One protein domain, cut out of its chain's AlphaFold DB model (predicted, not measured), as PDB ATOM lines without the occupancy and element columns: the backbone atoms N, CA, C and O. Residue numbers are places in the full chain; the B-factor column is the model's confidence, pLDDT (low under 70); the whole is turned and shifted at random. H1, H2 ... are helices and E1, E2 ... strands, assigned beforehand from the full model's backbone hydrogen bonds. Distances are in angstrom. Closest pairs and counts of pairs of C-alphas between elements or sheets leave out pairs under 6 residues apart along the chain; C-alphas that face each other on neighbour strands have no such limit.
ATOM      1  N   SER A  96     -10.130   6.822  19.037       64.50
ATOM      2  CA  SER A  96     -11.546   6.466  18.943       64.50
ATOM      3  C   SER A  96     -11.719   4.976  18.598       64.50
ATOM      4  O   SER A  96     -12.551   4.298  19.191       64.50
ATOM      5  N   LYS A  97     -10.858   4.391  17.742       77.50
ATOM      6  CA  LYS A  97     -10.907   2.950  17.418       77.50
ATOM      7  C   LYS A  97     -10.490   2.033  18.578       77.50
ATOM      8  O   LYS A  97     -11.045   0.945  18.694       77.50
ATOM      9  N   SER A  98      -9.571   2.451  19.453       79.69
ATOM     10  CA  SER A  98      -9.213   1.719  20.687       79.69
ATOM     11  C   SER A  98     -10.208   1.920  21.833       79.69
ATOM     12  O   SER A  98     -10.269   1.107  22.753       79.69
ATOM     13  N   ARG A  99     -11.029   2.970  21.771       87.31
ATOM     14  CA  ARG A  99     -12.057   3.288  22.775       87.31
ATOM     15  C   ARG A  99     -13.472   2.874  22.375       87.31
ATOM     16  O   ARG A  99     -14.394   2.995  23.180       87.31
ATOM     17  N   ARG A 100     -13.653   2.373  21.151       90.38
ATOM     18  CA  ARG A 100     -14.936   1.874  20.647       90.38
ATOM     19  C   ARG A 100     -15.101   0.370  20.841       90.38
ATOM     20  O   ARG A 100     -14.162  -0.401  20.645       90.38
ATOM     21  N   LEU A 101     -16.327  -0.037  21.164       92.69
ATOM     22  CA  LEU A 101     -16.783  -1.426  21.244       92.69
ATOM     23  C   LEU A 101     -18.010  -1.643  20.351       92.69
ATOM     24  O   LEU A 101     -18.841  -0.752  20.185       92.69
ATOM     25  N   TYR A 102     -18.127  -2.846  19.795       93.44
ATOM     26  CA  TYR A 102     -19.322  -3.334  19.115       93.44
ATOM     27  C   TYR A 102     -20.216  -4.068  20.120       93.44
ATOM     28  O   TYR A 102     -19.743  -4.939  20.855       93.44
ATOM     29  N   ILE A 103     -21.509  -3.743  20.123       92.69
ATOM     30  CA  ILE A 103     -22.517  -4.312  21.019       92.69
ATOM     31  C   ILE A 103     -23.623  -4.941  20.165       92.69
ATOM     32  O   ILE A 103     -24.416  -4.236  19.549       92.69
ATOM     33  N   GLY A 104     -23.670  -6.274  20.110       90.44
ATOM     34  CA  GLY A 104     -24.675  -7.030  19.348       90.44
ATOM     35  C   GLY A 104     -25.758  -7.688  20.212       90.44
ATOM     36  O   GLY A 104     -25.622  -7.782  21.429       90.44
ATOM     37  N   ASN A 105     -26.798  -8.218  19.556       88.62
ATOM     38  CA  ASN A 105     -27.973  -8.858  20.177       88.62
ATOM     39  C   ASN A 105     -28.815  -7.906  21.054       88.62
ATOM     40  O   ASN A 105     -29.364  -8.287  22.086       88.62
ATOM     41  N   VAL A 106     -28.906  -6.647  20.627       87.38
ATOM     42  CA  VAL A 106     -29.568  -5.563  21.361       87.38
ATOM     43  C   VAL A 106     -31.108  -5.718  21.305       87.38
ATOM     44  O   VAL A 106     -31.655  -6.088  20.257       87.38
ATOM     45  N   PRO A 107     -31.852  -5.480  22.408       77.50
ATOM     46  CA  PRO A 107     -33.311  -5.645  22.458       77.50
ATOM     47  C   PRO A 107     -34.080  -4.469  21.818       77.50
ATOM     48  O   PRO A 107     -34.755  -3.697  22.492       77.50
ATOM     49  N   TYR A 108     -34.041  -4.374  20.486       70.75
ATOM     50  CA  TYR A 108     -34.725  -3.325  19.706       70.75
ATOM     51  C   TYR A 108     -36.254  -3.259  19.880       70.75
ATOM     52  O   TYR A 108     -36.858  -2.212  19.675       70.75
ATOM     53  N   GLN A 109     -36.898  -4.364  20.268       61.41
ATOM     54  CA  GLN A 109     -38.365  -4.481  20.329       61.41
ATOM     55  C   GLN A 109     -39.013  -3.737  21.510       61.41
ATOM     56  O   GLN A 109     -40.235  -3.702  21.598       61.41
ATOM     57  N   VAL A 110     -38.211  -3.162  22.411       65.88
ATOM     58  CA  VAL A 110     -38.670  -2.488  23.642       65.88
ATOM     59  C   VAL A 110     -38.531  -0.953  23.538       65.88
ATOM     60  O   VAL A 110     -38.891  -0.231  24.458       65.88
ATOM     61  N   GLY A 111     -38.043  -0.425  22.406       64.69
ATOM     62  CA  GLY A 111     -37.958   1.024  22.167       64.69
ATOM     63  C   GLY A 111     -36.847   1.750  22.941       64.69
ATOM     64  O   GLY A 111     -36.934   2.960  23.135       64.69
ATOM     65  N   LEU A 112     -35.807   1.034  23.390       72.12
ATOM     66  CA  LEU A 112     -34.661   1.645  24.071       72.12
ATOM     67  C   LEU A 112     -33.907   2.584  23.123       72.12
ATOM     68  O   LEU A 112     -33.531   2.198  22.015       72.12
ATOM     69  N   THR A 113     -33.643   3.798  23.597       82.38
ATOM     70  CA  THR A 113     -32.889   4.832  22.878       82.38
ATOM     71  C   THR A 113     -31.394   4.768  23.195       82.38
ATOM     72  O   THR A 113     -30.978   4.201  24.209       82.38
ATOM     73  N   ASP A 114     -30.574   5.430  22.377       83.75
ATOM     74  CA  ASP A 114     -29.128   5.602  22.603       83.75
ATOM     75  C   ASP A 114     -28.788   6.115  24.010       83.75
ATOM     76  O   ASP A 114     -27.803   5.702  24.625       83.75
ATOM     77  N   ILE A 115     -29.634   7.004  24.537       83.75
ATOM     78  CA  ILE A 115     -29.490   7.603  25.866       83.75
ATOM     79  C   ILE A 115     -29.688   6.535  26.947       83.75
ATOM     80  O   ILE A 115     -28.874   6.449  27.866       83.75
ATOM     81  N   ALA A 116     -30.704   5.674  26.807       85.19
ATOM     82  CA  ALA A 116     -30.950   4.574  27.737       85.19
ATOM     83  C   ALA A 116     -29.780   3.573  27.757       85.19
ATOM     84  O   ALA A 116     -29.343   3.169  28.833       85.19
ATOM     85  N   PHE A 117     -29.204   3.235  26.595       87.00
ATOM     86  CA  PHE A 117     -27.992   2.406  26.536       87.00
ATOM     87  C   PHE A 117     -26.780   3.101  27.167       87.00
ATOM     88  O   PHE A 117     -26.079   2.495  27.978       87.00
ATOM     89  N   THR A 118     -26.550   4.380  26.855       88.69
ATOM     90  CA  THR A 118     -25.440   5.172  27.419       88.69
ATOM     91  C   THR A 118     -25.513   5.234  28.950       88.69
ATOM     92  O   THR A 118     -24.498   5.060  29.627       88.69
ATOM     93  N   GLN A 119     -26.717   5.409  29.508       86.56
ATOM     94  CA  GLN A 119     -26.970   5.388  30.951       86.56
ATOM     95  C   GLN A 119     -26.799   3.984  31.550       86.56
ATOM     96  O   GLN A 119     -26.071   3.842  32.533       86.56
ATOM     97  N   PHE A 120     -27.391   2.946  30.945       86.69
ATOM     98  CA  PHE A 120     -27.278   1.552  31.396       86.69
ATOM     99  C   PHE A 120     -25.817   1.100  31.501       86.69
ATOM    100  O   PHE A 120     -25.379   0.660  32.563       86.69
ATOM    101  N   PHE A 121     -25.035   1.265  30.431       89.00
ATOM    102  CA  PHE A 121     -23.630   0.857  30.420       89.00
ATOM    103  C   PHE A 121     -22.752   1.729  31.333       89.00
ATOM    104  O   PHE A 121     -21.779   1.226  31.895       89.00
ATOM    105  N   SER A 122     -23.107   3.001  31.556       89.19
ATOM    106  CA  SER A 122     -22.426   3.837  32.555       89.19
ATOM    107  C   SER A 122     -22.685   3.358  33.985       89.19
ATOM    108  O   SER A 122     -21.744   3.255  34.769       89.19
ATOM    109  N   ALA A 123     -23.934   3.019  34.319       86.94
ATOM    110  CA  ALA A 123     -24.295   2.488  35.633       86.94
ATOM    111  C   ALA A 123     -23.652   1.111  35.883       86.94
ATOM    112  O   ALA A 123     -23.071   0.890  36.944       86.94
ATOM    113  N   LEU A 124     -23.679   0.227  34.877       86.69
ATOM    114  CA  LEU A 124     -23.026  -1.085  34.892       86.69
ATOM    115  C   LEU A 124     -21.526  -0.975  35.215       86.69
ATOM    116  O   LEU A 124     -21.026  -1.690  36.082       86.69
ATOM    117  N   TYR A 125     -20.821  -0.046  34.560       88.88
ATOM    118  CA  TYR A 125     -19.403   0.205  34.815       88.88
ATOM    119  C   TYR A 125     -19.155   0.719  36.243       88.88
ATOM    120  O   TYR A 125     -18.254   0.237  36.927       88.88
ATOM    121  N   ILE A 126     -19.976   1.664  36.711       87.88
ATOM    122  CA  ILE A 126     -19.846   2.264  38.047       87.88
ATOM    123  C   ILE A 126     -20.124   1.244  39.167       87.88
ATOM    124  O   ILE A 126     -19.464   1.277  40.202       87.88
ATOM    125  N   ALA A 127     -21.042   0.295  38.969       85.62
ATOM    126  CA  ALA A 127     -21.238  -0.812  39.910       85.62
ATOM    127  C   ALA A 127     -20.075  -1.818  39.897       85.62
ATOM    128  O   ALA A 127     -19.701  -2.343  40.944       85.62
ATOM    129  N   ALA A 128     -19.489  -2.077  38.725       84.06
ATOM    130  CA  ALA A 128     -18.406  -3.039  38.561       84.06
ATOM    131  C   ALA A 128     -17.059  -2.577  39.138       84.06
ATOM    132  O   ALA A 128     -16.366  -3.388  39.752       84.06
ATOM    133  N   PHE A 129     -16.694  -1.308  38.923       83.81
ATOM    134  CA  PHE A 129     -15.361  -0.758  39.225       83.81
ATOM    135  C   PHE A 129     -15.385   0.391  40.246       83.81
ATOM    136  O   PHE A 129     -14.337   0.893  40.642       83.81
ATOM    137  N   GLY A 130     -16.572   0.796  40.707       82.12
ATOM    138  CA  GLY A 130     -16.760   1.900  41.647       82.12
ATOM    139  C   GLY A 130     -17.037   3.254  40.974       82.12
ATOM    140  O   GLY A 130     -17.077   3.367  39.745       82.12
ATOM    141  N   PRO A 131     -17.273   4.307  41.778       78.12
ATOM    142  CA  PRO A 131     -17.575   5.639  41.269       78.12
ATOM    143  C   PRO A 131     -16.386   6.258  40.522       78.12
ATOM    144  O   PRO A 131     -15.233   6.140  40.939       78.12
ATOM    145  N   ASN A 132     -16.688   6.995  39.450       77.50
ATOM    146  CA  ASN A 132     -15.719   7.853  38.764       77.50
ATOM    147  C   ASN A 132     -15.040   8.828  39.741       77.50
ATOM    148  O   ASN A 132     -15.651   9.275  40.717       77.50
ATOM    149  N   LYS A 133     -13.804   9.246  39.430       75.94
ATOM    150  CA  LYS A 133     -13.137  10.290  40.220       75.94
ATOM    151  C   LYS A 133     -13.913  11.615  40.104       75.94
ATOM    152  O   LYS A 133     -14.436  11.906  39.023       75.94
ATOM    153  N   PRO A 134     -13.965  12.447  41.162       67.25
ATOM    154  CA  PRO A 134     -14.638  13.742  41.109       67.25
ATOM    155  C   PRO A 134     -14.136  14.601  39.940       67.25
ATOM    156  O   PRO A 134     -12.940  14.856  39.823       67.25
ATOM    157  N   GLY A 135     -15.053  15.037  39.074       69.62
ATOM    158  CA  GLY A 135     -14.748  15.850  37.891       69.62
ATOM    159  C   GLY A 135     -14.429  15.077  36.602       69.62
ATOM    160  O   GLY A 135     -14.286  15.710  35.558       69.62
ATOM    161  N   GLU A 136     -14.354  13.741  36.616       75.06
ATOM    162  CA  GLU A 136     -14.250  12.953  35.378       75.06
ATOM    163  C   GLU A 136     -15.635  12.720  34.729       75.06
ATOM    164  O   GLU A 136     -16.601  12.427  35.438       75.06
ATOM    165  N   PRO A 137     -15.754  12.765  33.384       79.56
ATOM    166  CA  PRO A 137     -16.996  12.426  32.690       79.56
ATOM    167  C   PRO A 137     -17.346  10.938  32.842       79.56
ATOM    168  O   PRO A 137     -16.480  10.113  33.165       79.56
ATOM    169  N   LEU A 138     -18.614  10.600  32.567       83.25
ATOM    170  CA  LEU A 138     -19.128   9.224  32.544       83.25
ATOM    171  C   LEU A 138     -18.224   8.290  31.709       83.25
ATOM    172  O   LEU A 138     -17.615   8.734  30.731       83.25
ATOM    173  N   PRO A 139     -18.100   7.002  32.089       86.12
ATOM    174  CA  PRO A 139     -17.180   6.077  31.424       86.12
ATOM    175  C   PRO A 139     -17.564   5.843  29.957       86.12
ATOM    176  O   PRO A 139     -16.679   5.743  29.104       86.12
ATOM    177  N   VAL A 140     -18.869   5.833  29.659       90.19
ATOM    178  CA  VAL A 140     -19.428   5.861  28.301       90.19
ATOM    179  C   VAL A 140     -19.657   7.309  27.883       90.19
ATOM    180  O   VAL A 140     -20.353   8.051  28.573       90.19
ATOM    181  N   LEU A 141     -19.094   7.703  26.739       88.88
ATOM    182  CA  LEU A 141     -19.288   9.029  26.151       88.88
ATOM    183  C   LEU A 141     -20.515   9.069  25.235       88.88
ATOM    184  O   LEU A 141     -21.260  10.044  25.244       88.88
ATOM    185  N   SER A 142     -20.726   8.018  24.437       87.12
ATOM    186  CA  SER A 142     -21.938   7.857  23.626       87.12
ATOM    187  C   SER A 142     -22.177   6.401  23.229       87.12
ATOM    188  O   SER A 142     -21.248   5.590  23.171       87.12
ATOM    189  N   PHE A 143     -23.431   6.089  22.921       90.38
ATOM    190  CA  PHE A 143     -23.854   4.872  22.239       90.38
ATOM    191  C   PHE A 143     -24.550   5.261  20.931       90.38
ATOM    192  O   PHE A 143     -25.277   6.249  20.900       90.38
ATOM    193  N   TRP A 144     -24.277   4.531  19.852       89.56
ATOM    194  CA  TRP A 144     -24.845   4.732  18.519       89.56
ATOM    195  C   TRP A 144     -25.548   3.431  18.111       89.56
ATOM    196  O   TRP A 144     -24.897   2.483  17.659       89.56
ATOM    197  N   LEU A 145     -26.865   3.351  18.298       88.38
ATOM    198  CA  LEU A 145     -27.684   2.240  17.821       88.38
ATOM    199  C   LEU A 145     -27.750   2.280  16.288       88.38
ATOM    200  O   LEU A 145     -27.971   3.327  15.683       88.38
ATOM    201  N   HIS A 146     -27.565   1.137  15.629       88.19
ATOM    202  CA  HIS A 146     -27.784   1.063  14.188       88.19
ATOM    203  C   HIS A 146     -29.292   1.083  13.884       88.19
ATOM    204  O   HIS A 146     -30.075   0.539  14.659       88.19
ATOM    205  N   ALA A 147     -29.707   1.634  12.736       81.69
ATOM    206  CA  ALA A 147     -31.122   1.737  12.336       81.69
ATOM    207  C   ALA A 147     -31.871   0.387  12.356       81.69
ATOM    208  O   ALA A 147     -33.073   0.321  12.589       81.69
ATOM    209  N   ASP A 148     -31.129  -0.700  12.160       80.38
ATOM    210  CA  ASP A 148     -31.594  -2.086  12.191       80.38
ATOM    211  C   ASP A 148     -31.902  -2.609  13.619       80.38
ATOM    212  O   ASP A 148     -32.389  -3.728  13.785       80.38
ATOM    213  N   GLY A 149     -31.546  -1.848  14.666       77.94
ATOM    214  CA  GLY A 149     -31.766  -2.104  16.097       77.94
ATOM    215  C   GLY A 149     -31.005  -3.292  16.710       77.94
ATOM    216  O   GLY A 149     -30.842  -3.375  17.924       77.94
ATOM    217  N   LYS A 150     -30.524  -4.229  15.888       84.31
ATOM    218  CA  LYS A 150     -29.896  -5.501  16.304       84.31
ATOM    219  C   LYS A 150     -28.527  -5.324  16.974       84.31
ATOM    220  O   LYS A 150     -28.087  -6.215  17.711       84.31
ATOM    221  N   PHE A 151     -27.845  -4.216  16.693       90.12
ATOM    222  CA  PHE A 151     -26.522  -3.882  17.216       90.12
ATOM    223  C   PHE A 151     -26.298  -2.365  17.274       90.12
ATOM    224  O   PHE A 151     -27.025  -1.593  16.647       90.12
ATOM    225  N   GLY A 152     -25.263  -1.951  17.998       91.38
ATOM    226  CA  GLY A 152     -24.773  -0.577  18.039       91.38
ATOM    227  C   GLY A 152     -23.284  -0.508  18.367       91.38
ATOM    228  O   GLY A 152     -22.644  -1.525  18.656       91.38
ATOM    229  N   PHE A 153     -22.732   0.701  18.327       92.56
ATOM    230  CA  PHE A 153     -21.356   0.991  18.724       92.56
ATOM    231  C   PHE A 153     -21.341   1.858  19.980       92.56
ATOM    232  O   PHE A 153     -22.089   2.823  20.088       92.56
ATOM    233  N   MET A 154     -20.473   1.526  20.927       92.75
ATOM    234  CA  MET A 154     -20.247   2.299  22.147       92.75
ATOM    235  C   MET A 154     -18.889   2.991  22.050       92.75
ATOM    236  O   MET A 154     -17.920   2.331  21.681       92.75
ATOM    237  N   GLU A 155     -18.790   4.269  22.414       91.06
ATOM    238  CA  GLU A 155     -17.512   4.967  22.592       91.06
ATOM    239  C   GLU A 155     -17.294   5.328  24.064       91.06
ATOM    240  O   GLU A 155     -18.134   5.966  24.704       91.06
ATOM    241  N   LEU A 156     -16.156   4.889  24.596       90.94
ATOM    242  CA  LEU A 156     -15.747   5.049  25.988       90.94
ATOM    243  C   LEU A 156     -14.709   6.171  26.124       90.94
ATOM    244  O   LEU A 156     -14.067   6.580  25.154       90.94
ATOM    245  N   ARG A 157     -14.518   6.683  27.341       88.06
ATOM    246  CA  ARG A 157     -13.579   7.792  27.583       88.06
ATOM    247  C   ARG A 157     -12.107   7.416  27.343       88.06
ATOM    248  O   ARG A 157     -11.375   8.215  26.752       88.06
ATOM    249  N   GLY A 158     -11.705   6.196  27.710       86.25
ATOM    250  CA  GLY A 158     -10.344   5.662  27.610       86.25
ATOM    251  C   GLY A 158     -10.307   4.189  27.179       86.25
ATOM    252  O   GLY A 158     -11.337   3.528  27.036       86.25
ATOM    253  N   GLU A 159      -9.109   3.681  26.867       84.06
ATOM    254  CA  GLU A 159      -8.943   2.303  26.376       84.06
ATOM    255  C   GLU A 159      -8.984   1.266  27.509       84.06
ATOM    256  O   GLU A 159      -9.443   0.146  27.284       84.06
ATOM    257  N   GLN A 160      -8.592   1.643  28.733       85.19
ATOM    258  CA  GLN A 160      -8.745   0.783  29.910       85.19
ATOM    259  C   GLN A 160     -10.227   0.497  30.176       85.19
ATOM    260  O   GLN A 160     -10.584  -0.658  30.377       85.19
ATOM    261  N   GLU A 161     -11.107   1.500  30.072       87.81
ATOM    262  CA  GLU A 161     -12.556   1.289  30.144       87.81
ATOM    263  C   GLU A 161     -13.028   0.304  29.063       87.81
ATOM    264  O   GLU A 161     -13.878  -0.540  29.335       87.81
ATOM    265  N   ALA A 162     -12.453   0.350  27.855       88.44
ATOM    266  CA  ALA A 162     -12.789  -0.565  26.760       88.44
ATOM    267  C   ALA A 162     -12.249  -1.994  26.954       88.44
ATOM    268  O   ALA A 162     -12.852  -2.942  26.454       88.44
ATOM    269  N   VAL A 163     -11.149  -2.183  27.689       87.62
ATOM    270  CA  VAL A 163     -10.692  -3.511  28.139       87.62
ATOM    271  C   VAL A 163     -11.578  -4.024  29.274       87.62
ATOM    272  O   VAL A 163     -12.084  -5.140  29.197       87.62
ATOM    273  N   ASN A 164     -11.837  -3.189  30.278       88.12
ATOM    274  CA  ASN A 164     -12.696  -3.498  31.417       88.12
ATOM    275  C   ASN A 164     -14.122  -3.887  30.970       88.12
ATOM    276  O   ASN A 164     -14.657  -4.891  31.436       88.12
ATOM    277  N   MET A 165     -14.713  -3.147  30.022       88.25
ATOM    278  CA  MET A 165     -16.081  -3.348  29.520       88.25
ATOM    279  C   MET A 165     -16.249  -4.628  28.674       88.25
ATOM    280  O   MET A 165     -17.348  -5.179  28.613       88.25
ATOM    281  N   MET A 166     -15.178  -5.173  28.078       87.88
ATOM    282  CA  MET A 166     -15.232  -6.468  27.371       87.88
ATOM    283  C   MET A 166     -15.639  -7.638  28.284       87.88
ATOM    284  O   MET A 166     -16.133  -8.651  27.790       87.88
ATOM    285  N   GLN A 167     -15.483  -7.498  29.607       86.31
ATOM    286  CA  GLN A 167     -15.882  -8.513  30.588       86.31
ATOM    287  C   GLN A 167     -17.408  -8.702  30.682       86.31
ATOM    288  O   GLN A 167     -17.859  -9.754  31.126       86.31
ATOM    289  N   PHE A 168     -18.216  -7.743  30.209       86.81
ATOM    290  CA  PHE A 168     -19.687  -7.824  30.228       86.81
ATOM    291  C   PHE A 168     -20.296  -8.518  28.999       86.81
ATOM    292  O   PHE A 168     -21.508  -8.462  28.780       86.81
ATOM    293  N   ASN A 169     -19.480  -9.190  28.182       89.62
ATOM    294  CA  ASN A 169     -19.969 -10.040  27.103       89.62
ATOM    295  C   ASN A 169     -20.817 -11.195  27.674       89.62
ATOM    296  O   ASN A 169     -20.288 -12.105  28.306       89.62
ATOM    297  N   GLY A 170     -22.129 -11.158  27.434       84.56
ATOM    298  CA  GLY A 170     -23.112 -12.090  27.990       84.56
ATOM    299  C   GLY A 170     -24.075 -11.488  29.021       84.56
ATOM    300  O   GLY A 170     -25.026 -12.174  29.388       84.56
ATOM    301  N   VAL A 171     -23.898 -10.232  29.462       85.00
ATOM    302  CA  VAL A 171     -24.854  -9.558  30.369       85.00
ATOM    303  C   VAL A 171     -26.245  -9.497  29.734       85.00
ATOM    304  O   VAL A 171     -26.390  -9.133  28.567       85.00
ATOM    305  N   PHE A 172     -27.275  -9.863  30.497       83.06
ATOM    306  CA  PHE A 172     -28.647  -9.965  30.009       83.06
ATOM    307  C   PHE A 172     -29.382  -8.626  30.108       83.06
ATOM    308  O   PHE A 172     -29.438  -8.018  31.167       83.06
ATOM    309  N   LEU A 173     -30.027  -8.194  29.026       81.69
ATOM    310  CA  LEU A 173     -30.917  -7.033  29.022       81.69
ATOM    311  C   LEU A 173     -32.255  -7.434  28.398       81.69
ATOM    312  O   LEU A 173     -32.287  -7.950  27.279       81.69
ATOM    313  N   HIS A 174     -33.349  -7.264  29.146       75.50
ATOM    314  CA  HIS A 174     -34.691  -7.741  28.775       75.50
ATOM    315  C   HIS A 174     -34.699  -9.205  28.282       75.50
ATOM    316  O   HIS A 174     -35.292  -9.545  27.258       75.50
ATOM    317  N   GLY A 175     -33.971 -10.075  28.992       78.69
ATOM    318  CA  GLY A 175     -33.857 -11.504  28.680       78.69
ATOM    319  C   GLY A 175     -32.942 -11.867  27.501       78.69
ATOM    320  O   GLY A 175     -32.846 -13.047  27.169       78.69
ATOM    321  N   ARG A 176     -32.239 -10.911  26.870       83.44
ATOM    322  CA  ARG A 176     -31.255 -11.186  25.803       83.44
ATOM    323  C   ARG A 176     -29.815 -10.975  26.284       83.44
ATOM    324  O   ARG A 176     -29.519  -9.880  26.753       83.44
ATOM    325  N   PRO A 177     -28.901 -11.954  26.125       86.94
ATOM    326  CA  PRO A 177     -27.487 -11.765  26.439       86.94
ATOM    327  C   PRO A 177     -26.817 -10.877  25.381       86.94
ATOM    328  O   PRO A 177     -26.778 -11.219  24.193       86.94
ATOM    329  N   LEU A 178     -26.296  -9.732  25.810       90.56
ATOM    330  CA  LEU A 178     -25.619  -8.741  24.975       90.56
ATOM    331  C   LEU A 178     -24.227  -9.237  24.556       90.56
ATOM    332  O   LEU A 178     -23.491  -9.813  25.355       90.56
ATOM    333  N   ARG A 179     -23.838  -8.992  23.301       90.31
ATOM    334  CA  ARG A 179     -22.563  -9.460  22.731       90.31
ATOM    335  C   ARG A 179     -21.549  -8.323  22.631       90.31
ATOM    336  O   ARG A 179     -21.527  -7.623  21.619       90.31
ATOM    337  N   VAL A 180     -20.694  -8.173  23.641       92.44
ATOM    338  CA  VAL A 180     -19.649  -7.133  23.702       92.44
ATOM    339  C   VAL A 180     -18.377  -7.623  23.016       92.44
ATOM    340  O   VAL A 180     -17.823  -8.649  23.403       92.44
ATOM    341  N   ASN A 181     -17.929  -6.930  21.966       91.19
ATOM    342  CA  ASN A 181     -16.740  -7.297  21.191       91.19
ATOM    343  C   ASN A 181     -15.932  -6.062  20.760       91.19
ATOM    344  O   ASN A 181     -16.458  -4.953  20.661       91.19
ATOM    345  N   ARG A 182     -14.652  -6.261  20.428       89.62
ATOM    346  CA  ARG A 182     -13.858  -5.248  19.718       89.62
ATOM    347  C   ARG A 182     -14.371  -5.096  18.270       89.62
ATOM    348  O   ARG A 182     -14.738  -6.107  17.669       89.62
ATOM    349  N   PRO A 183     -14.412  -3.878  17.691       86.19
ATOM    350  CA  PRO A 183     -14.762  -3.683  16.281       86.19
ATOM    351  C   PRO A 183     -13.778  -4.406  15.351       86.19
ATOM    352  O   PRO A 183     -12.597  -4.504  15.674       86.19
ATOM    353  N   SER A 184     -14.222  -4.852  14.172       77.81
ATOM    354  CA  SER A 184     -13.400  -5.638  13.229       77.81
ATOM    355  C   SER A 184     -12.104  -4.948  12.773       77.81
ATOM    356  O   SER A 184     -11.129  -5.621  12.450       77.81
ATOM    357  N   ASP A 185     -12.075  -3.615  12.790       75.44
ATOM    358  CA  ASP A 185     -10.908  -2.794  12.441       75.44
ATOM    359  C   ASP A 185      -9.891  -2.622  13.585       75.44
ATOM    360  O   ASP A 185      -8.818  -2.044  13.381       75.44
ATOM    361  N   TYR A 186     -10.224  -3.049  14.807       80.06
ATOM    362  CA  TYR A 186      -9.356  -2.881  15.968       80.06
ATOM    363  C   TYR A 186      -8.151  -3.824  15.878       80.06
ATOM    364  O   TYR A 186      -8.240  -5.027  16.114       80.06
ATOM    365  N   ARG A 187      -6.990  -3.243  15.566       74.94
ATOM    366  CA  ARG A 187      -5.677  -3.890  15.693       74.94
ATOM    367  C   ARG A 187      -4.983  -3.368  16.954       74.94
ATOM    368  O   ARG A 187      -4.687  -2.171  16.966       74.94
ATOM    369  N   PRO A 188      -4.704  -4.196  17.980       68.69
ATOM    370  CA  PRO A 188      -4.154  -3.716  19.250       68.69
ATOM    371  C   PRO A 188      -2.801  -3.017  19.065       68.69
ATOM    372  O   PRO A 188      -2.644  -1.894  19.521       68.69
ATOM    373  N   GLU A 189      -1.887  -3.603  18.285       65.56
ATOM    374  CA  GLU A 189      -0.550  -3.051  17.989       65.56
ATOM    375  C   GLU A 189      -0.564  -1.637  17.381       65.56
ATOM    376  O   GLU A 189       0.405  -0.895  17.506       65.56
ATOM    377  N   VAL A 190      -1.655  -1.266  16.700       64.31
ATOM    378  CA  VAL A 190      -1.790   0.020  15.997       64.31
ATOM    379  C   VAL A 190      -2.622   1.022  16.796       64.31
ATOM    380  O   VAL A 190      -2.430   2.220  16.632       64.31
ATOM    381  N   HIS A 191      -3.548   0.569  17.647       62.66
ATOM    382  CA  HIS A 191      -4.503   1.446  18.341       62.66
ATOM    383  C   HIS A 191      -4.245   1.586  19.850       62.66
ATOM    384  O   HIS A 191      -4.686   2.584  20.421       62.66
ATOM    385  N   ASN A 192      -3.481   0.670  20.454       67.44
ATOM    386  CA  ASN A 192      -2.870   0.807  21.779       67.44
ATOM    387  C   ASN A 192      -1.359   1.094  21.612       67.44
ATOM    388  O   ASN A 192      -0.530   0.190  21.759       67.44
ATOM    389  N   PRO A 193      -0.961   2.344  21.297       54.28
ATOM    390  CA  PRO A 193       0.445   2.707  21.094       54.28
ATOM    391  C   PRO A 193       1.270   2.650  22.389       54.28
ATOM    392  O   PRO A 193       2.491   2.783  22.342       54.28
ATOM    393  N   SER A 194       0.624   2.465  23.545       58.34
ATOM    394  CA  SER A 194       1.288   2.371  24.846       58.34
ATOM    395  C   SER A 194       2.056   1.057  25.018       58.34
ATOM    396  O   SER A 194       2.894   0.970  25.910       58.34
ATOM    397  N   GLY A 195       1.750   0.019  24.226       52.09
ATOM    398  CA  GLY A 195       2.418  -1.293  24.260       52.09
ATOM    399  C   GLY A 195       2.212  -2.110  25.545       52.09
ATOM    400  O   GLY A 195       2.565  -3.287  25.596       52.09
ATOM    401  N   LEU A 196       1.619  -1.514  26.581       55.38
ATOM    402  CA  LEU A 196       1.221  -2.196  27.802       55.38
ATOM    403  C   LEU A 196       0.043  -3.126  27.502       55.38
ATOM    404  O   LEU A 196      -1.000  -2.686  27.008       55.38
ATOM    405  N   ASN A 197       0.195  -4.398  27.870       61.78
ATOM    406  CA  ASN A 197      -0.925  -5.321  28.009       61.78
ATOM    407  C   ASN A 197      -1.805  -4.826  29.160       61.78
ATOM    408  O   ASN A 197      -1.565  -5.152  30.322       61.78
ATOM    409  N   LEU A 198      -2.790  -3.994  28.823       68.56
ATOM    410  CA  LEU A 198      -3.801  -3.501  29.749       68.56
ATOM    411  C   LEU A 198      -4.550  -4.707  30.325       68.56
ATOM    412  O   LEU A 198      -5.272  -5.406  29.612       68.56
ATOM    413  N   VAL A 199      -4.321  -4.981  31.607       72.44
ATOM    414  CA  VAL A 199      -4.974  -6.081  32.318       72.44
ATOM    415  C   VAL A 199      -6.407  -5.643  32.642       72.44
ATOM    416  O   VAL A 199      -6.588  -4.510  33.095       72.44
ATOM    417  N   PRO A 200      -7.432  -6.484  32.410       76.38
ATOM    418  CA  PRO A 200      -8.784  -6.186  32.865       76.38
ATOM    419  C   PRO A 200      -8.822  -6.088  34.393       76.38
ATOM    420  O   PRO A 200      -8.296  -6.944  35.105       76.38
ATOM    421  N   GLU A 201      -9.453  -5.034  34.890       80.75
ATOM    422  CA  GLU A 201      -9.635  -4.788  36.318       80.75
ATOM    423  C   GLU A 201     -10.662  -5.762  36.921       80.75
ATOM    424  O   GLU A 201     -11.553  -6.264  36.227       80.75
ATOM    425  N   SER A 202     -10.544  -6.052  38.219       77.38
ATOM    426  CA  SER A 202     -11.407  -7.019  38.905       77.38
ATOM    427  C   SER A 202     -12.838  -6.495  39.062       77.38
ATOM    428  O   SER A 202     -13.069  -5.531  39.790       77.38
ATOM    429  N   VAL A 203     -13.801  -7.161  38.422       81.44
ATOM    430  CA  VAL A 203     -15.229  -6.799  38.453       81.44
ATOM    431  C   VAL A 203     -15.876  -7.161  39.794       81.44
ATOM    432  O   VAL A 203     -15.840  -8.320  40.211       81.44
ATOM    433  N   ASN A 204     -16.582  -6.214  40.420       82.75
ATOM    434  CA  ASN A 204     -17.541  -6.507  41.487       82.75
ATOM    435  C   ASN A 204     -18.797  -7.180  40.904       82.75
ATOM    436  O   ASN A 204     -19.787  -6.526  40.569       82.75
ATOM    437  N   VAL A 205     -18.743  -8.507  40.765       77.75
ATOM    438  CA  VAL A 205     -19.816  -9.291  40.135       77.75
ATOM    439  C   VAL A 205     -21.145  -9.125  40.881       77.75
ATOM    440  O   VAL A 205     -22.177  -8.969  40.243       77.75
ATOM    441  N   SER A 206     -21.134  -9.075  42.216       81.25
ATOM    442  CA  SER A 206     -22.334  -8.893  43.049       81.25
ATOM    443  C   SER A 206     -23.122  -7.621  42.714       81.25
ATOM    444  O   SER A 206     -24.318  -7.701  42.447       81.25
ATOM    445  N   ALA A 207     -22.460  -6.463  42.658       81.06
ATOM    446  CA  ALA A 207     -23.124  -5.193  42.348       81.06
ATOM    447  C   ALA A 207     -23.611  -5.125  40.884       81.06
ATOM    448  O   ALA A 207     -24.625  -4.494  40.581       81.06
ATOM    449  N   VAL A 208     -22.913  -5.815  39.974       76.94
ATOM    450  CA  VAL A 208     -23.321  -5.976  38.570       76.94
ATOM    451  C   VAL A 208     -24.583  -6.832  38.438       76.94
ATOM    452  O   VAL A 208     -25.478  -6.466  37.677       76.94
ATOM    453  N   MET A 209     -24.683  -7.934  39.191       74.75
ATOM    454  CA  MET A 209     -25.889  -8.772  39.243       74.75
ATOM    455  C   MET A 209     -27.076  -7.953  39.772       74.75
ATOM    456  O   MET A 209     -28.109  -7.894  39.110       74.75
ATOM    457  N   GLU A 210     -26.901  -7.242  40.895       78.25
ATOM    458  CA  GLU A 210     -27.958  -6.435  41.527       78.25
ATOM    459  C   GLU A 210     -28.496  -5.338  40.592       78.25
ATOM    460  O   GLU A 210     -29.711  -5.202  40.437       78.25
ATOM    461  N   LEU A 211     -27.624  -4.573  39.914       75.44
ATOM    462  CA  LEU A 211     -28.084  -3.586  38.927       75.44
ATOM    463  C   LEU A 211     -28.822  -4.234  37.754       75.44
ATOM    464  O   LEU A 211     -29.794  -3.665  37.260       75.44
ATOM    465  N   CYS A 212     -28.366  -5.393  37.289       70.06
ATOM    466  CA  CYS A 212     -28.970  -6.069  36.150       70.06
ATOM    467  C   CYS A 212     -30.368  -6.607  36.498       70.06
ATOM    468  O   CYS A 212     -31.321  -6.353  35.756       70.06
ATOM    469  N   GLU A 213     -30.533  -7.211  37.677       71.25
ATOM    470  CA  GLU A 213     -31.832  -7.623  38.220       71.25
ATOM    471  C   GLU A 213     -32.774  -6.418  38.380       71.25
ATOM    472  O   GLU A 213     -33.894  -6.423  37.862       71.25
ATOM    473  N   LYS A 214     -32.291  -5.338  39.009       68.94
ATOM    474  CA  LYS A 214     -33.037  -4.093  39.264       68.94
ATOM    475  C   LYS A 214     -33.453  -3.340  37.993       68.94
ATOM    476  O   LYS A 214     -34.409  -2.568  38.035       68.94
ATOM    477  N   LEU A 215     -32.762  -3.569  36.874       64.25
ATOM    478  CA  LEU A 215     -33.052  -2.987  35.557       64.25
ATOM    479  C   LEU A 215     -33.712  -3.987  34.580       64.25
ATOM    480  O   LEU A 215     -33.902  -3.668  33.407       64.25
ATOM    481  N   GLY A 216     -34.122  -5.173  35.050       56.12
ATOM    482  CA  GLY A 216     -34.954  -6.108  34.283       56.12
ATOM    483  C   GLY A 216     -34.195  -7.123  33.417       56.12
ATOM    484  O   GLY A 216     -34.648  -7.458  32.316       56.12
ATOM    485  N   GLY A 217     -33.054  -7.627  33.893       46.12
ATOM    486  CA  GLY A 217     -32.289  -8.715  33.280       46.12
ATOM    487  C   GLY A 217     -31.787  -9.732  34.309       46.12
ATOM    488  O   GLY A 217     -30.969  -9.410  35.161       46.12
ATOM    489  N   ILE A 218     -32.244 -10.985  34.220       35.81
ATOM    490  CA  ILE A 218     -31.713 -12.083  35.046       35.81
ATOM    491  C   ILE A 218     -30.305 -12.428  34.551       35.81
ATOM    492  O   ILE A 218     -30.154 -12.874  33.412       35.81
ATOM    493  N   VAL A 219     -29.285 -12.291  35.399       41.31
ATOM    494  CA  VAL A 219     -27.931 -12.759  35.074       41.31
ATOM    495  C   VAL A 219     -27.784 -14.221  35.481       41.31
ATOM    496  O   VAL A 219     -27.595 -14.551  36.649       41.31
ATOM    497  N   ALA A 220     -27.834 -15.122  34.501       31.95
ATOM    498  CA  ALA A 220     -27.410 -16.500  34.717       31.95
ATOM    499  C   ALA A 220     -25.882 -16.553  34.907       31.95
ATOM    500  O   ALA A 220     -25.129 -16.025  34.087       31.95
ATOM    501  N   ALA A 221     -25.421 -17.205  35.978       32.56
ATOM    502  CA  ALA A 221     -23.998 -17.329  36.289       32.56
ATOM    503  C   ALA A 221     -23.208 -18.016  35.147       32.56
ATOM    504  O   ALA A 221     -23.731 -18.937  34.506       32.56
ATOM    505  N   PRO A 222     -21.924 -17.658  34.923       45.81
ATOM    506  CA  PRO A 222     -21.139 -18.135  33.776       45.81
ATOM    507  C   PRO A 222     -20.980 -19.665  33.702       45.81
ATOM    508  O   PRO A 222     -20.717 -20.202  32.627       45.81
TER     509      PRO A 222
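What this domain is: This is residues 96 to 222 of the 438 residues of the protein "Splicing factor U2AF 65 kDa subunit" of Gracilariopsis chorda (UniProt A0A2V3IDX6). A twisted four-stranded sheet has two helices, H2 and H3, over one face in two layers, with H5 packed on residues 123 to 128 of H2; residues 192 to 204 run without a named element from H4 to H5. The 127 printed residues, mixed in class, hold H1 E1 H2 E2 E3 H3 E4 H4 H5; the antiparallel sheet runs E2 E3 E1 E4. It is compact, radius of gyration of the C-alphas 14.1 A, spanning 39 by 32 by 32 A.

How they stand to each other: Begin at H1, residues 96 to 99, which only grazes the sheet. Next, E1, residues 100 to 104, pairs with E3, residues 151 to 156, at N 101 and O 154, 2.9 A. H2, residues 114 to 129, is over E2, residues 140 to 145, at a height over the sheet of 9.4 A; their closest C-alphas are Asp 114 and Phe 143, 5.3 A. E2 and E3 form a hairpin, with N 144 and O 153 at 2.8 A. H3, residues 159 to 168, is over E3 and E1, height 8.4 A; 3 of its 6 O i to N i+4 pairs are within hydrogen-bond range, and every one in H2. E4, residues 179 to 181, pairs with E1 at N 102 and O 181, 2.8 A. E1, H2, E2 and E3, H3, E4 are split strand-helix-strand units, two same-way strands with another between, both right-handed crossovers. H4, residues 188 to 191, only just touches H1, with 3 pairs of C-alphas within 8 A; the closest are Ser 98 and His 191, 5.3 A. H5, residues 205 to 214, touches H2, closest C-alphas Ala 127 and Ala 207, 5.4 A, opposite ways at 34 degrees, a tilt only just shallow.

Where its parts are: Find C-alpha 96 at (-11.546, 6.466, 18.943). H2 runs 22.5 A from C-alpha 114 at (-29.128, 5.602, 22.603); E3 spans 16.5 A, H3 15.3 A. H5 ends at C-alpha 214, (-33.037, -4.093, 39.264).

The domain as a whole: The farthest C-alphas, Val 110 and Gly 195, are 41.1 A apart. The printed part has no cut; the link H4 to H5 is long. Look for pLDDT under 70 at, among others, residues 188 to 198 and 214 to 222.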